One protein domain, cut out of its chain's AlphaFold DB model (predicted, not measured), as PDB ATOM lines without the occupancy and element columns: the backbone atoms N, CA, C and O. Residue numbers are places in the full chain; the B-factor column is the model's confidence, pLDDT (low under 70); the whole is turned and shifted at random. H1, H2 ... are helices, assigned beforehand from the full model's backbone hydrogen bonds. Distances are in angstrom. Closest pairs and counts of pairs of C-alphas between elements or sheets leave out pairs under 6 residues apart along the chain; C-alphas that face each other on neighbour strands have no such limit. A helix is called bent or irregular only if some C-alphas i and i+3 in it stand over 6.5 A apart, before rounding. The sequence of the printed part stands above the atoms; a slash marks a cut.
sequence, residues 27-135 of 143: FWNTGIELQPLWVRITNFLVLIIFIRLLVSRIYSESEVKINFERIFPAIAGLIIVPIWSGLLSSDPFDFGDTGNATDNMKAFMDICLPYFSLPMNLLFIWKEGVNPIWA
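This is residues 27 to 135 of the 143 residues of an uncharacterized protein of Buttiauxella sp. 3AFRM03 (UniProt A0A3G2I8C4). What is the main shape? It is a loose helical rod built along the long bent helix H4, with bent H3 folded back along it and H2 packed on H4b through residues 39 to 49, while short H1 crosses H3b. The long link between H3 and H4 loops out at one end, where residues 96 to 102 stick out. What is printed? There are 109 residues with four named helices, in the order H1, H2, H3, H4, no named strand, and the class all helix. The whole is loose, with a radius of gyration of the C-alphas of 17.3 A and spans of 60 by 24 by 23 A.

Where is the longest helix? H4, residues 101 to 135, was assigned as one helix by its hydrogen bonds but is bent, with C-alphas 111 and 114 6.8 A apart. Its arms are H4a, residues 101 to 111, 15.4 A long, and H4b, residues 114 to 135, 32.2 A long, ending at C-alpha 135 (44.737, 40.591, 96.103). Where are the others? H3, residues 68 to 89, likewise one helix by its hydrogen bonds, is bent, with C-alphas 78 and 81 6.9 A apart; its arms are H3a, residues 68 to 78, irregular with C-alphas 70 and 73 6.6 A apart, and H3b, residues 81 to 89. H2, residues 37 to 58, is 31.7 A long, and H1, residues 27 to 34, 10.5 A long, begins at C-alpha 27 (37.064, 66.358, 68.515).

What touches H4b? H2, H3a and H4b form an up and down bundle, each running against the one before it. H3a touches H4b, closest at the C-alphas of Gly 77 and Ser 117, 4.1 A, at a steep tilt of 41 degrees. H2 touches H4b with residues 39 to 49 alone, closest at the C-alphas of Val 39 and Leu 118, 5.4 A. Where is H1? It touches H3b, about perpendicular at 86 degrees, with the C-alphas of Gly 31 and Gly 86 closest at 4.0 A. Are the backbones complete? Every O i to N i+4 pair is within hydrogen-bond range in H1, H2, H3b and H4a, against 5 of 7 in H3a and 12 of 18 in H4b.

How far does it reach? The two C-alphas farthest apart, of Glu 61 and Thr 98, are 61.1 A apart. Which links are long? H3 to H4 is long, with 11 residues, and the printed part has no cut. Where is confidence low? The pLDDT is under 70 at residues 60 to 66 and 89 to 107.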
ATOM      1  N   PHE A  27      35.810  66.072  67.808       84.12
ATOM      2  CA  PHE A  27      37.064  66.358  68.515       84.12
ATOM      3  C   PHE A  27      37.630  65.132  69.219       84.12
ATOM      4  O   PHE A  27      38.841  64.931  69.234       84.12
ATOM      5  N   TRP A  28      36.767  64.285  69.774       85.50
ATOM      6  CA  TRP A  28      37.190  63.029  70.374       85.50
ATOM      7  C   TRP A  28      37.869  62.112  69.350       85.50
ATOM      8  O   TRP A  28      38.958  61.605  69.623       85.50
ATOM      9  N   ASN A  29      37.275  61.946  68.162       86.31
ATOM     10  CA  ASN A  29      37.856  61.140  67.089       86.31
ATOM     11  C   ASN A  29      39.194  61.718  66.607       86.31
ATOM     12  O   ASN A  29      40.186  60.995  66.557       86.31
ATOM     13  N   THR A  30      39.251  63.027  66.344       84.44
ATOM     14  CA  THR A  30      40.495  63.722  65.974       84.44
ATOM     15  C   THR A  30      41.575  63.539  67.044       84.44
ATOM     16  O   THR A  30      42.713  63.201  66.735       84.44
ATOM     17  N   GLY A  31      41.216  63.659  68.322       82.44
ATOM     18  CA  GLY A  31      42.124  63.400  69.436       82.44
ATOM     19  C   GLY A  31      42.656  61.970  69.488       82.44
ATOM     20  O   GLY A  31      43.840  61.767  69.743       82.44
ATOM     21  N   ILE A  32      41.814  60.966  69.227       84.94
ATOM     22  CA  ILE A  32      42.246  59.559  69.140       84.94
ATOM     23  C   ILE A  32      43.212  59.360  67.966       84.94
ATOM     24  O   ILE A  32      44.201  58.631  68.091       84.94
ATOM     25  N   GLU A  33      42.957  60.008  66.831       84.69
ATOM     26  CA  GLU A  33      43.826  59.947  65.655       84.69
ATOM     27  C   GLU A  33      45.214  60.554  65.909       84.69
ATOM     28  O   GLU A  33      46.206  60.056  65.376       84.69
ATOM     29  N   LEU A  34      45.324  61.539  66.796       82.94
ATOM     30  CA  LEU A  34      46.608  62.126  67.195       82.94
ATOM     31  C   LEU A  34      47.395  61.258  68.185       82.94
ATOM     32  O   LEU A  34      48.609  61.407  68.325       82.94
ATOM     33  N   GLN A  35      46.735  60.326  68.873       85.31
ATOM     34  CA  GLN A  35      47.402  59.477  69.854       85.31
ATOM     35  C   GLN A  35      48.301  58.426  69.184       85.31
ATOM     36  O   GLN A  35      47.878  57.770  68.223       85.31
ATOM     37  N   PRO A  36      49.508  58.175  69.728       85.31
ATOM     38  CA  PRO A  36      50.393  57.130  69.229       85.31
ATOM     39  C   PRO A  36      49.802  55.737  69.482       85.31
ATOM     40  O   PRO A  36      48.999  55.521  70.394       85.31
ATOM     41  N   LEU A  37      50.262  54.754  68.704       85.81
ATOM     42  CA  LEU A  37      49.727  53.388  68.708       85.81
ATOM     43  C   LEU A  37      49.672  52.756  70.112       85.81
ATOM     44  O   LEU A  37      48.670  52.147  70.479       85.81
ATOM     45  N   TRP A  38      50.707  52.955  70.932       81.25
ATOM     46  CA  TRP A  38      50.773  52.429  72.300       81.25
ATOM     47  C   TRP A  38      49.663  52.971  73.209       81.25
ATOM     48  O   TRP A  38      49.075  52.211  73.978       81.25
ATOM     49  N   VAL A  39      49.319  54.256  73.086       85.00
ATOM     50  CA  VAL A  39      48.217  54.870  73.845       85.00
ATOM     51  C   VAL A  39      46.889  54.245  73.429       85.00
ATOM     52  O   VAL A  39      46.116  53.831  74.291       85.00
ATOM     53  N   ARG A  40      46.666  54.045  72.124       85.62
ATOM     54  CA  ARG A  40      45.456  53.379  71.612       85.62
ATOM     55  C   ARG A  40      45.326  51.935  72.103       85.62
ATOM     56  O   ARG A  40      44.231  51.510  72.464       85.62
ATOM     57  N   ILE A  41      46.435  51.196  72.185       87.50
ATOM     58  CA  ILE A  41      46.452  49.847  72.776       87.50
ATOM     59  C   ILE A  41      46.030  49.907  74.250       87.50
ATOM     60  O   ILE A  41      45.187  49.118  74.681       87.50
ATOM     61  N   THR A  42      46.558  50.861  75.027       88.25
ATOM     62  CA  THR A  42      46.137  51.014  76.430       88.25
ATOM     63  C   THR A  42      44.675  51.430  76.569       88.25
ATOM     64  O   THR A  42      44.001  50.891  77.443       88.25
ATOM     65  N   ASN A  43      44.148  52.279  75.678       87.06
ATOM     66  CA  ASN A  43      42.720  52.605  75.631       87.06
ATOM     67  C   ASN A  43      41.882  51.331  75.457       87.06
ATOM     68  O   ASN A  43      40.902  51.127  76.170       87.06
ATOM     69  N   PHE A  44      42.290  50.437  74.552       87.38
ATOM     70  CA  PHE A  44      41.584  49.178  74.319       87.38
ATOM     71  C   PHE A  44      41.588  48.266  75.556       87.38
ATOM     72  O   PHE A  44      40.556  47.702  75.917       87.38
ATOM     73  N   LEU A  45      42.720  48.170  76.261       87.38
ATOM     74  CA  LEU A  45      42.815  47.420  77.521       87.38
ATOM     75  C   LEU A  45      41.926  48.013  78.621       87.38
ATOM     76  O   LEU A  45      41.226  47.266  79.306       87.38
ATOM     77  N   VAL A  46      41.918  49.341  78.772       89.19
ATOM     78  CA  VAL A  46      41.009  50.041  79.692       89.19
ATOM     79  C   VAL A  46      39.561  49.710  79.346       89.19
ATOM     80  O   VAL A  46      38.793  49.376  80.242       89.19
ATOM     81  N   LEU A  47      39.199  49.732  78.061       88.62
ATOM     82  CA  LEU A  47      37.846  49.447  77.586       88.62
ATOM     83  C   LEU A  47      37.425  48.004  77.912       88.62
ATOM     84  O   LEU A  47      36.331  47.794  78.432       88.62
ATOM     85  N   ILE A  48      38.308  47.017  77.717       88.44
ATOM     86  CA  ILE A  48      38.058  45.618  78.112       88.44
ATOM     87  C   ILE A  48      37.826  45.498  79.623       88.44
ATOM     88  O   ILE A  48      36.858  44.867  80.053       88.44
ATOM     89  N   ILE A  49      38.704  46.087  80.441       85.50
ATOM     90  CA  ILE A  49      38.589  46.038  81.908       85.50
ATOM     91  C   ILE A  49      37.301  46.735  82.355       85.50
ATOM     92  O   ILE A  49      36.586  46.222  83.215       85.50
ATOM     93  N   PHE A  50      36.962  47.862  81.734       85.06
ATOM     94  CA  PHE A  50      35.751  48.614  82.023       85.06
ATOM     95  C   PHE A  50      34.481  47.830  81.661       85.06
ATOM     96  O   PHE A  50      33.582  47.718  82.493       85.06
ATOM     97  N   ILE A  51      34.421  47.199  80.480       85.25
ATOM     98  CA  ILE A  51      33.318  46.295  80.110       85.25
ATOM     99  C   ILE A  51      33.221  45.145  81.110       85.25
ATOM    100  O   ILE A  51      32.130  44.838  81.584       85.25
ATOM    101  N   ARG A  52      34.347  44.524  81.479       83.06
ATOM    102  CA  ARG A  52      34.361  43.443  82.471       83.06
ATOM    103  C   ARG A  52      33.792  43.897  83.817       83.06
ATOM    104  O   ARG A  52      33.046  43.134  84.428       83.06
ATOM    105  N   LEU A  53      34.113  45.109  84.275       79.75
ATOM    106  CA  LEU A  53      33.533  45.694  85.490       79.75
ATOM    107  C   LEU A  53      32.021  45.905  85.357       79.75
ATOM    108  O   LEU A  53      31.280  45.547  86.271       79.75
ATOM    109  N   LEU A  54      31.551  46.432  84.223       79.75
ATOM    110  CA  LEU A  54      30.121  46.618  83.961       79.75
ATOM    111  C   LEU A  54      29.367  45.283  83.941       79.75
ATOM    112  O   LEU A  54      28.349  45.146  84.611       79.75
ATOM    113  N   VAL A  55      29.893  44.281  83.233       80.94
ATOM    114  CA  VAL A  55      29.327  42.926  83.171       80.94
ATOM    115  C   VAL A  55      29.303  42.306  84.566       80.94
ATOM    116  O   VAL A  55      28.252  41.880  85.032       80.94
ATOM    117  N   SER A  56      30.428  42.331  85.288       74.12
ATOM    118  CA  SER A  56      30.499  41.831  86.666       74.12
ATOM    119  C   SER A  56      29.471  42.486  87.584       74.12
ATOM    120  O   SER A  56      29.034  41.848  88.534       74.12
ATOM    121  N   ARG A  57      29.110  43.745  87.335       71.00
ATOM    122  CA  ARG A  57      28.114  44.473  88.116       71.00
ATOM    123  C   ARG A  57      26.683  44.094  87.747       71.00
ATOM    124  O   ARG A  57      25.857  43.986  88.636       71.00
ATOM    125  N   ILE A  58      26.391  43.894  86.464       75.88
ATOM    126  CA  ILE A  58      25.056  43.477  86.005       75.88
ATOM    127  C   ILE A  58      24.721  42.072  86.523       75.88
ATOM    128  O   ILE A  58      23.579  41.809  86.885       75.88
ATOM    129  N   TYR A  59      25.716  41.182  86.582       73.38
ATOM    130  CA  TYR A  59      25.532  39.786  86.991       73.38
ATOM    131  C   TYR A  59      25.814  39.510  88.478       73.38
ATOM    132  O   TYR A  59      25.610  38.384  88.926       73.38
ATOM    133  N   SER A  60      26.295  40.487  89.252       61.97
ATOM    134  CA  SER A  60      26.487  40.333  90.698       61.97
ATOM    135  C   SER A  60      25.365  41.045  91.442       61.97
ATOM    136  O   SER A  60      25.244  42.259  91.356       61.97
ATOM    137  N   GLU A  61      24.592  40.299  92.232       55.50
ATOM    138  CA  GLU A  61      23.551  40.836  93.129       55.50
ATOM    139  C   GLU A  61      24.105  41.724  94.262       55.50
ATOM    140  O   GLU A  61      23.339  42.270  95.052       55.50
ATOM    141  N   SER A  62      25.429  41.884  94.375       53.12
ATOM    142  CA  SER A  62      26.012  42.749  95.398       53.12
ATOM    143  C   SER A  62      25.954  44.217  94.976       53.12
ATOM    144  O   SER A  62      26.297  44.570  93.846       53.12
ATOM    145  N   GLU A  63      25.550  45.088  95.901       52.25
ATOM    146  CA  GLU A  63      25.625  46.545  95.778       52.25
ATOM    147  C   GLU A  63      27.089  47.001  95.652       52.25
ATOM    148  O   GLU A  63      27.703  47.523  96.585       52.25
ATOM    149  N   VAL A  64      27.699  46.795  94.484       55.31
ATOM    150  CA  VAL A  64      29.034  47.309  94.199       55.31
ATOM    151  C   VAL A  64      28.908  48.825  94.070       55.31
ATOM    152  O   VAL A  64      28.474  49.353  93.040       55.31
ATOM    153  N   LYS A  65      29.257  49.538  95.148       60.81
ATOM    154  CA  LYS A  65      29.355  51.000  95.158       60.81
ATOM    155  C   LYS A  65      30.334  51.434  94.071       60.81
ATOM    156  O   LYS A  65      31.495  51.023  94.070       60.81
ATOM    157  N   ILE A  66      29.864  52.279  93.155       62.56
ATOM    158  CA  ILE A  66      30.719  52.892  92.139       62.56
ATOM    159  C   ILE A  66      31.722  53.780  92.867       62.56
ATOM    160  O   ILE A  66      31.352  54.814  93.420       62.56
ATOM    161  N   ASN A  67      32.992  53.390  92.862       74.44
ATOM    162  CA  ASN A  67      34.043  54.268  93.341       74.44
ATOM    163  C   ASN A  67      34.520  55.149  92.178       74.44
ATOM    164  O   ASN A  67      35.312  54.724  91.333       74.44
ATOM    165  N   PHE A  68      34.012  56.382  92.133       71.06
ATOM    166  CA  PHE A  68      34.352  57.359  91.099       71.06
ATOM    167  C   PHE A  68      35.855  57.643  91.020       71.06
ATOM    168  O   PHE A  68      36.365  57.823  89.922       71.06
ATOM    169  N   GLU A  69      36.594  57.577  92.130       75.69
ATOM    170  CA  GLU A  69      38.054  57.771  92.139       75.69
ATOM    171  C   GLU A  69      38.801  56.698  91.341       75.69
ATOM    172  O   GLU A  69      39.933  56.900  90.890       75.69
ATOM    173  N   ARG A  70      38.182  55.525  91.189       74.62
ATOM    174  CA  ARG A  70      38.756  54.412  90.441       74.62
ATOM    175  C   ARG A  70      38.394  54.459  88.970       74.62
ATOM    176  O   ARG A  70      39.215  54.059  88.164       74.62
ATOM    177  N   ILE A  71      37.225  54.988  88.617       80.44
ATOM    178  CA  ILE A  71      36.755  55.097  87.226       80.44
ATOM    179  C   ILE A  71      37.228  56.393  86.556       80.44
ATOM    180  O   ILE A  71      37.441  56.420  85.346       80.44
ATOM    181  N   PHE A  72      37.439  57.455  87.331       84.94
ATOM    182  CA  PHE A  72      37.862  58.756  86.821       84.94
ATOM    183  C   PHE A  72      39.102  58.690  85.912       84.94
ATOM    184  O   PHE A  72      39.050  59.288  84.840       84.94
ATOM    185  N   PRO A  73      40.171  57.927  86.232       85.31
ATOM    186  CA  PRO A  73      41.322  57.813  85.340       85.31
ATOM    187  C   PRO A  73      40.979  57.200  83.975       85.31
ATOM    188  O   PRO A  73      41.513  57.652  82.967       85.31
ATOM    189  N   ALA A  74      40.044  56.243  83.915       83.31
ATOM    190  CA  ALA A  74      39.570  55.689  82.645       83.31
ATOM    191  C   ALA A  74      38.787  56.721  81.831       83.31
ATOM    192  O   ALA A  74      39.035  56.866  80.641       83.31
ATOM    193  N   ILE A  75      37.870  57.462  82.458       84.56
ATOM    194  CA  ILE A  75      37.095  58.505  81.762       84.56
ATOM    195  C   ILE A  75      38.025  59.620  81.272       84.56
ATOM    196  O   ILE A  75      37.909  60.083  80.137       84.56
ATOM    197  N   ALA A  76      38.976  60.031  82.108       84.75
ATOM    198  CA  ALA A  76      39.951  61.046  81.753       84.75
ATOM    199  C   ALA A  76      40.831  60.599  80.577       84.75
ATOM    200  O   ALA A  76      40.958  61.339  79.605       84.75
ATOM    201  N   GLY A  77      41.387  59.384  80.631       83.12
ATOM    202  CA  GLY A  77      42.252  58.847  79.582       83.12
ATOM    203  C   GLY A  77      41.523  58.548  78.269       83.12
ATOM    204  O   GLY A  77      42.044  58.879  77.204       83.12
ATOM    205  N   LEU A  78      40.312  57.986  78.332       85.62
ATOM    206  CA  LEU A  78      39.552  57.562  77.152       85.62
ATOM    207  C   LEU A  78      38.764  58.676  76.474       85.62
ATOM    208  O   LEU A  78      38.506  58.561  75.280       85.62
ATOM    209  N   ILE A  79      38.313  59.692  77.214       84.69
ATOM    210  CA  ILE A  79      37.331  60.668  76.718       84.69
ATOM    211  C   ILE A  79      37.871  62.091  76.844       84.69
ATOM    212  O   ILE A  79      38.034  62.772  75.834       84.69
ATOM    213  N   ILE A  80      38.192  62.536  78.064       84.88
ATOM    214  CA  ILE A  80      38.528  63.948  78.328       84.88
ATOM    215  C   ILE A  80      39.815  64.361  77.607       84.88
ATOM    216  O   ILE A  80      39.826  65.366  76.900       84.88
ATOM    217  N   VAL A  81      40.889  63.577  77.755       86.12
ATOM    218  CA  VAL A  81      42.190  63.885  77.147       86.12
ATOM    219  C   VAL A  81      42.124  63.904  75.613       86.12
ATOM    220  O   VAL A  81      42.590  64.888  75.040       86.12
ATOM    221  N   PRO A  82      41.535  62.907  74.918       85.00
ATOM    222  CA  PRO A  82      41.403  62.998  73.469       85.00
ATOM    223  C   PRO A  82      40.532  64.179  73.017       85.00
ATOM    224  O   PRO A  82      40.928  64.867  72.086       85.00
ATOM    225  N   ILE A  83      39.415  64.497  73.685       85.81
ATOM    226  CA  ILE A  83      38.614  65.682  73.316       85.81
ATOM    227  C   ILE A  83      39.454  66.961  73.401       85.81
ATOM    228  O   ILE A  83      39.446  67.763  72.472       85.81
ATOM    229  N   TRP A  84      40.198  67.150  74.494       83.69
ATOM    230  CA  TRP A  84      41.077  68.311  74.646       83.69
ATOM    231  C   TRP A  84      42.198  68.338  73.609       83.69
ATOM    232  O   TRP A  84      42.475  69.393  73.045       83.69
ATOM    233  N   SER A  85      42.803  67.188  73.317       81.75
ATOM    234  CA  SER A  85      43.814  67.070  72.265       81.75
ATOM    235  C   SER A  85      43.253  67.435  70.889       81.75
ATOM    236  O   SER A  85      43.919  68.140  70.139       81.75
ATOM    237  N   GLY A  86      42.040  66.985  70.561       79.81
ATOM    238  CA  GLY A  86      41.381  67.312  69.299       79.81
ATOM    239  C   GLY A  86      41.038  68.797  69.193       79.81
ATOM    240  O   GLY A  86      41.300  69.405  68.161       79.81
ATOM    241  N   LEU A  87      40.531  69.396  70.275       81.06
ATOM    242  CA  LEU A  87      40.231  70.829  70.343       81.06
ATOM    243  C   LEU A  87      41.474  71.691  70.081       81.06
ATOM    244  O   LEU A  87      41.436  72.537  69.194       81.06
ATOM    245  N   LEU A  88      42.580  71.446  70.792       75.50
ATOM    246  CA  LEU A  88      43.802  72.253  70.650       75.50
ATOM    247  C   LEU A  88      44.477  72.084  69.283       75.50
ATOM    248  O   LEU A  88      44.980  73.054  68.726       75.50
ATOM    249  N   SER A  89      44.397  70.885  68.699       69.31
ATOM    250  CA  SER A  89      44.941  70.620  67.361       69.31
ATOM    251  C   SER A  89      44.158  71.273  66.217       69.31
ATOM    252  O   SER A  89      44.663  71.370  65.100       69.31
ATOM    253  N   SER A  90      42.907  71.669  66.471       58.56
ATOM    254  CA  SER A  90      41.972  72.144  65.446       58.56
ATOM    255  C   SER A  90      41.987  73.655  65.227       58.56
ATOM    256  O   SER A  90      41.258  74.130  64.358       58.56
ATOM    257  N   ASP A  91      42.815  74.404  65.961       55.56
ATOM    258  CA  ASP A  91      43.042  75.823  65.690       55.56
ATOM    259  C   ASP A  91      43.747  75.992  64.329       55.56
ATOM    260  O   ASP A  91      44.929  75.665  64.211       55.56
ATOM    261  N   PRO A  92      43.083  76.540  63.292       45.31
ATOM    262  CA  PRO A  92      43.667  76.704  61.964       45.31
ATOM    263  C   PRO A  92      44.461  78.013  61.814       45.31
ATOM    264  O   PRO A  92      44.823  78.370  60.695       45.31
ATOM    265  N   PHE A  93      44.681  78.773  62.890       44.72
ATOM    266  CA  PHE A  93      45.247  80.121  62.814       44.72
ATOM    267  C   PHE A  93      46.581  80.232  63.556       44.72
ATOM    268  O   PHE A  93      46.679  79.915  64.740       44.72
ATOM    269  N   ASP A  94      47.560  80.727  62.799       43.22
ATOM    270  CA  ASP A  94      48.952  81.047  63.125       43.22
ATOM    271  C   ASP A  94      49.949  79.885  63.241       43.22
ATOM    272  O   ASP A  94      50.499  79.588  64.296       43.22
ATOM    273  N   PHE A  95      50.357  79.372  62.072       43.78
ATOM    274  CA  PHE A  95      51.789  79.149  61.812       43.78
ATOM    275  C   PHE A  95      52.463  80.501  61.509       43.78
ATOM    276  O   PHE A  95      52.972  80.740  60.414       43.78
ATOM    277  N   GLY A  96      52.391  81.418  62.471       41.59
ATOM    278  CA  GLY A  96      53.232  82.601  62.508       41.59
ATOM    279  C   GLY A  96      54.516  82.216  63.221       41.59
ATOM    280  O   GLY A  96      54.483  81.821  64.381       41.59
ATOM    281  N   ASP A  97      55.639  82.293  62.518       50.84
ATOM    282  CA  ASP A  97      56.985  82.079  63.050       50.84
ATOM    283  C   ASP A  97      57.369  83.252  63.975       50.84
ATOM    284  O   ASP A  97      58.226  84.084  63.671       50.84
ATOM    285  N   THR A  98      56.651  83.396  65.089       48.94
ATOM    286  CA  THR A  98      56.983  84.331  66.154       48.94
ATOM    287  C   THR A  98      57.661  83.552  67.261       48.94
ATOM    288  O   THR A  98      57.070  82.684  67.889       48.94
ATOM    289  N   GLY A  99      58.929  83.871  67.531       55.06
ATOM    290  CA  GLY A  99      59.706  83.362  68.665       55.06
ATOM    291  C   GLY A  99      59.170  83.798  70.038       55.06
ATOM    292  O   GLY A  99      59.947  84.186  70.906       55.06
ATOM    293  N   ASN A 100      57.851  83.773  70.236       60.56
ATOM    294  CA  ASN A 100      57.171  84.073  71.480       60.56
ATOM    295  C   ASN A 100      57.064  82.805  72.335       60.56
ATOM    296  O   ASN A 100      56.707  81.724  71.873       60.56
ATOM    297  N   ALA A 101      57.327  82.949  73.634       60.12
ATOM    298  CA  ALA A 101      57.224  81.862  74.607       60.12
ATOM    299  C   ALA A 101      55.828  81.197  74.643       60.12
ATOM    300  O   ALA A 101      55.711  80.030  75.012       60.12
ATOM    301  N   THR A 102      54.784  81.922  74.236       63.38
ATOM    302  CA  THR A 102      53.400  81.438  74.148       63.38
ATOM    303  C   THR A 102      53.216  80.385  73.049       63.38
ATOM    304  O   THR A 102      52.548  79.379  73.285       63.38
ATOM    305  N   ASP A 103      53.872  80.558  71.899       66.50
ATOM    306  CA  ASP A 103      53.775  79.637  70.757       66.50
ATOM    307  C   ASP A 103      54.535  78.336  71.055       66.50
ATOM    308  O   ASP A 103      54.057  77.232  70.783       66.50
ATOM    309  N   ASN A 104      55.659  78.449  71.771       65.38
ATOM    310  CA  ASN A 104      56.408  77.301  72.284       65.38
ATOM    311  C   ASN A 104      55.622  76.501  73.338       65.38
ATOM    312  O   ASN A 104      55.726  75.275  73.385       65.38
ATOM    313  N   MET A 105      54.822  77.171  74.176       66.75
ATOM    314  CA  MET A 105      53.966  76.500  75.160       66.75
ATOM    315  C   MET A 105      52.813  75.750  74.482       66.75
ATOM    316  O   MET A 105      52.506  74.627  74.880       66.75
ATOM    317  N   LYS A 106      52.211  76.329  73.432       68.25
ATOM    318  CA  LYS A 106      51.174  75.666  72.629       68.25
ATOM    319  C   LYS A 106      51.728  74.420  71.934       68.25
ATOM    320  O   LYS A 106      51.197  73.334  72.134       68.25
ATOM    321  N   ALA A 107      52.867  74.547  71.252       69.94
ATOM    322  CA  ALA A 107      53.537  73.419  70.604       69.94
ATOM    323  C   ALA A 107      53.929  72.310  71.600       69.94
ATOM    324  O   ALA A 107      53.766  71.124  71.318       69.94
ATOM    325  N   PHE A 108      54.403  72.676  72.796       70.06
ATOM    326  CA  PHE A 108      54.678  71.710  73.859       70.06
ATOM    327  C   PHE A 108      53.407  70.982  74.317       70.06
ATOM    328  O   PHE A 108      53.420  69.761  74.483       70.06
ATOM    329  N   MET A 109      52.300  71.705  74.500       70.12
ATOM    330  CA  MET A 109      51.017  71.102  74.859       70.12
ATOM    331  C   MET A 109      50.490  70.171  73.764       70.12
ATOM    332  O   MET A 109      50.051  69.073  74.095       70.12
ATOM    333  N   ASP A 110      50.607  70.539  72.491       71.12
ATOM    334  CA  ASP A 110      50.180  69.695  71.367       71.12
ATOM    335  C   ASP A 110      51.001  68.405  71.266       71.12
ATOM    336  O   ASP A 110      50.467  67.342  70.946       71.12
ATOM    337  N   ILE A 111      52.291  68.462  71.612       74.38
ATOM    338  CA  ILE A 111      53.151  67.276  71.659       74.38
ATOM    339  C   ILE A 111      52.843  66.422  72.890       74.38
ATOM    340  O   ILE A 111      52.803  65.205  72.774       74.38
ATOM    341  N   CYS A 112      52.646  67.002  74.075       76.31
ATOM    342  CA  CYS A 112      52.567  66.232  75.322       76.31
ATOM    343  C   CYS A 112      51.155  65.756  75.684       76.31
ATOM    344  O   CYS A 112      50.997  64.673  76.257       76.31
ATOM    345  N   LEU A 113      50.120  66.534  75.365       80.88
ATOM    346  CA  LEU A 113      48.742  66.246  75.761       80.88
ATOM    347  C   LEU A 113      48.198  64.918  75.198       80.88
ATOM    348  O   LEU A 113      47.591  64.177  75.979       80.88
ATOM    349  N   PRO A 114      48.468  64.524  73.933       75.38
ATOM    350  CA  PRO A 114      48.053  63.217  73.419       75.38
ATOM    351  C   PRO A 114      48.622  62.044  74.237       75.38
ATOM    352  O   PRO A 114      47.980  61.001  74.380       75.38
ATOM    353  N   TYR A 115      49.811  62.212  74.826       81.25
ATOM    354  CA  TYR A 115      50.481  61.184  75.626       81.25
ATOM    355  C   TYR A 115      49.965  61.123  77.063       81.25
ATOM    356  O   TYR A 115      50.136  60.097  77.723       81.25
ATOM    357  N   PHE A 116      49.291  62.167  77.552       84.75
ATOM    358  CA  PHE A 116      48.774  62.224  78.922       84.75
ATOM    359  C   PHE A 116      47.657  61.201  79.189       84.75
ATOM    360  O   PHE A 116      47.401  60.825  80.333       84.75
ATOM    361  N   SER A 117      47.033  60.675  78.132       84.88
ATOM    362  CA  SER A 117      46.092  59.555  78.236       84.88
ATOM    363  C   SER A 117      46.777  58.286  78.775       84.88
ATOM    364  O   SER A 117      46.190  57.558  79.575       84.88
ATOM    365  N   LEU A 118      48.059  58.065  78.446       85.69
ATOM    366  CA  LEU A 118      48.821  56.886  78.866       85.69
ATOM    367  C   LEU A 118      48.905  56.706  80.392       85.69
ATOM    368  O   LEU A 118      48.481  55.654  80.873       85.69
ATOM    369  N   PRO A 119      49.426  57.665  81.188       85.69
ATOM    370  CA  PRO A 119      49.509  57.499  82.636       85.69
ATOM    371  C   PRO A 119      48.130  57.316  83.282       85.69
ATOM    372  O   PRO A 119      48.003  56.523  84.214       85.69
ATOM    373  N   MET A 120      47.085  57.976  82.769       87.12
ATOM    374  CA  MET A 120      45.716  57.829  83.281       87.12
ATOM    375  C   MET A 120      45.155  56.426  83.016       87.12
ATOM    376  O   MET A 120      44.599  55.795  83.919       87.12
ATOM    377  N   ASN A 121      45.386  55.891  81.817       87.75
ATOM    378  CA  ASN A 121      45.019  54.523  81.464       87.75
ATOM    379  C   ASN A 121      45.785  53.493  82.295       87.75
ATOM    380  O   ASN A 121      45.193  52.546  82.808       87.75
ATOM    381  N   LEU A 122      47.096  53.677  82.461       86.88
ATOM    382  CA  LEU A 122      47.933  52.785  83.263       86.88
ATOM    383  C   LEU A 122      47.512  52.786  84.737       86.88
ATOM    384  O   LEU A 122      47.423  51.718  85.342       86.88
ATOM    385  N   LEU A 123      47.182  53.953  85.303       87.38
ATOM    386  CA  LEU A 123      46.627  54.069  86.655       87.38
ATOM    387  C   LEU A 123      45.327  53.272  86.807       87.38
ATOM    388  O   LEU A 123      45.143  52.586  87.814       87.38
ATOM    389  N   PHE A 124      44.440  53.337  85.813       86.81
ATOM    390  CA  PHE A 124      43.209  52.551  85.809       86.81
ATOM    391  C   PHE A 124      43.483  51.047  85.723       86.81
ATOM    392  O   PHE A 124      42.998  50.282  86.558       86.81
ATOM    393  N   ILE A 125      44.295  50.623  84.748       85.81
ATOM    394  CA  ILE A 125      44.668  49.216  84.543       85.81
ATOM    395  C   ILE A 125      45.295  48.647  85.816       85.81
ATOM    396  O   ILE A 125      44.979  47.529  86.220       85.81
ATOM    397  N   TRP A 126      46.145  49.416  86.490       84.31
ATOM    398  CA  TRP A 126      46.734  49.007  87.755       84.31
ATOM    399  C   TRP A 126      45.680  48.823  88.854       84.31
ATOM    400  O   TRP A 126      45.623  47.764  89.481       84.31
ATOM    401  N   LYS A 127      44.822  49.830  89.078       83.69
ATOM    402  CA  LYS A 127      43.826  49.821  90.162       83.69
ATOM    403  C   LYS A 127      42.742  48.759  89.980       83.69
ATOM    404  O   LYS A 127      42.371  48.122  90.963       83.69
ATOM    405  N   GLU A 128      42.243  48.582  88.762       83.38
ATOM    406  CA  GLU A 128      41.071  47.744  88.474       83.38
ATOM    407  C   GLU A 128      41.407  46.434  87.748       83.38
ATOM    408  O   GLU A 128      40.688  45.445  87.878       83.38
ATOM    409  N   GLY A 129      42.516  46.387  87.011       78.06
ATOM    410  CA  GLY A 129      42.990  45.173  86.350       78.06
ATOM    411  C   GLY A 129      43.927  44.357  87.236       78.06
ATOM    412  O   GLY A 129      43.645  43.201  87.538       78.06
ATOM    413  N   VAL A 130      45.045  44.953  87.660       80.56
ATOM    414  CA  VAL A 130      46.152  44.223  88.308       80.56
ATOM    415  C   VAL A 130      45.911  44.008  89.802       80.56
ATOM    416  O   VAL A 130      45.957  42.872  90.274       80.56
ATOM    417  N   ASN A 131      45.624  45.071  90.556       80.69
ATOM    418  CA  ASN A 131      45.513  45.014  92.016       80.69
ATOM    419  C   ASN A 131      44.457  43.999  92.522       80.69
ATOM    420  O   ASN A 131      44.760  43.229  93.434       80.69
ATOM    421  N   PRO A 132      43.252  43.880  91.923       73.31
ATOM    422  CA  PRO A 132      42.266  42.892  92.365       73.31
ATOM    423  C   PRO A 132      42.689  41.446  92.082       73.31
ATOM    424  O   PRO A 132      42.331  40.542  92.836       73.31
ATOM    425  N   ILE A 133      43.444  41.209  91.002       74.19
ATOM    426  CA  ILE A 133      43.999  39.885  90.685       74.19
ATOM    427  C   ILE A 133      45.088  39.534  91.700       74.19
ATOM    428  O   ILE A 133      45.064  38.440  92.260       74.19
ATOM    429  N   TRP A 134      45.974  40.485  92.003       72.81
ATOM    430  CA  TRP A 134      47.017  40.319  93.013       72.81
ATOM    431  C   TRP A 134      46.425  40.031  94.400       72.81
ATOM    432  O   TRP A 134      46.850  39.103  95.083       72.81
ATOM    433  N   ALA A 135      45.403  40.784  94.815       71.31
ATOM    434  CA  ALA A 135      44.737  40.591  96.103       71.31
ATOM    435  C   ALA A 135      44.090  39.200  96.238       71.31
ATOM    436  O   ALA A 135      44.110  38.622  97.323       71.31
TER     437      ALA A 135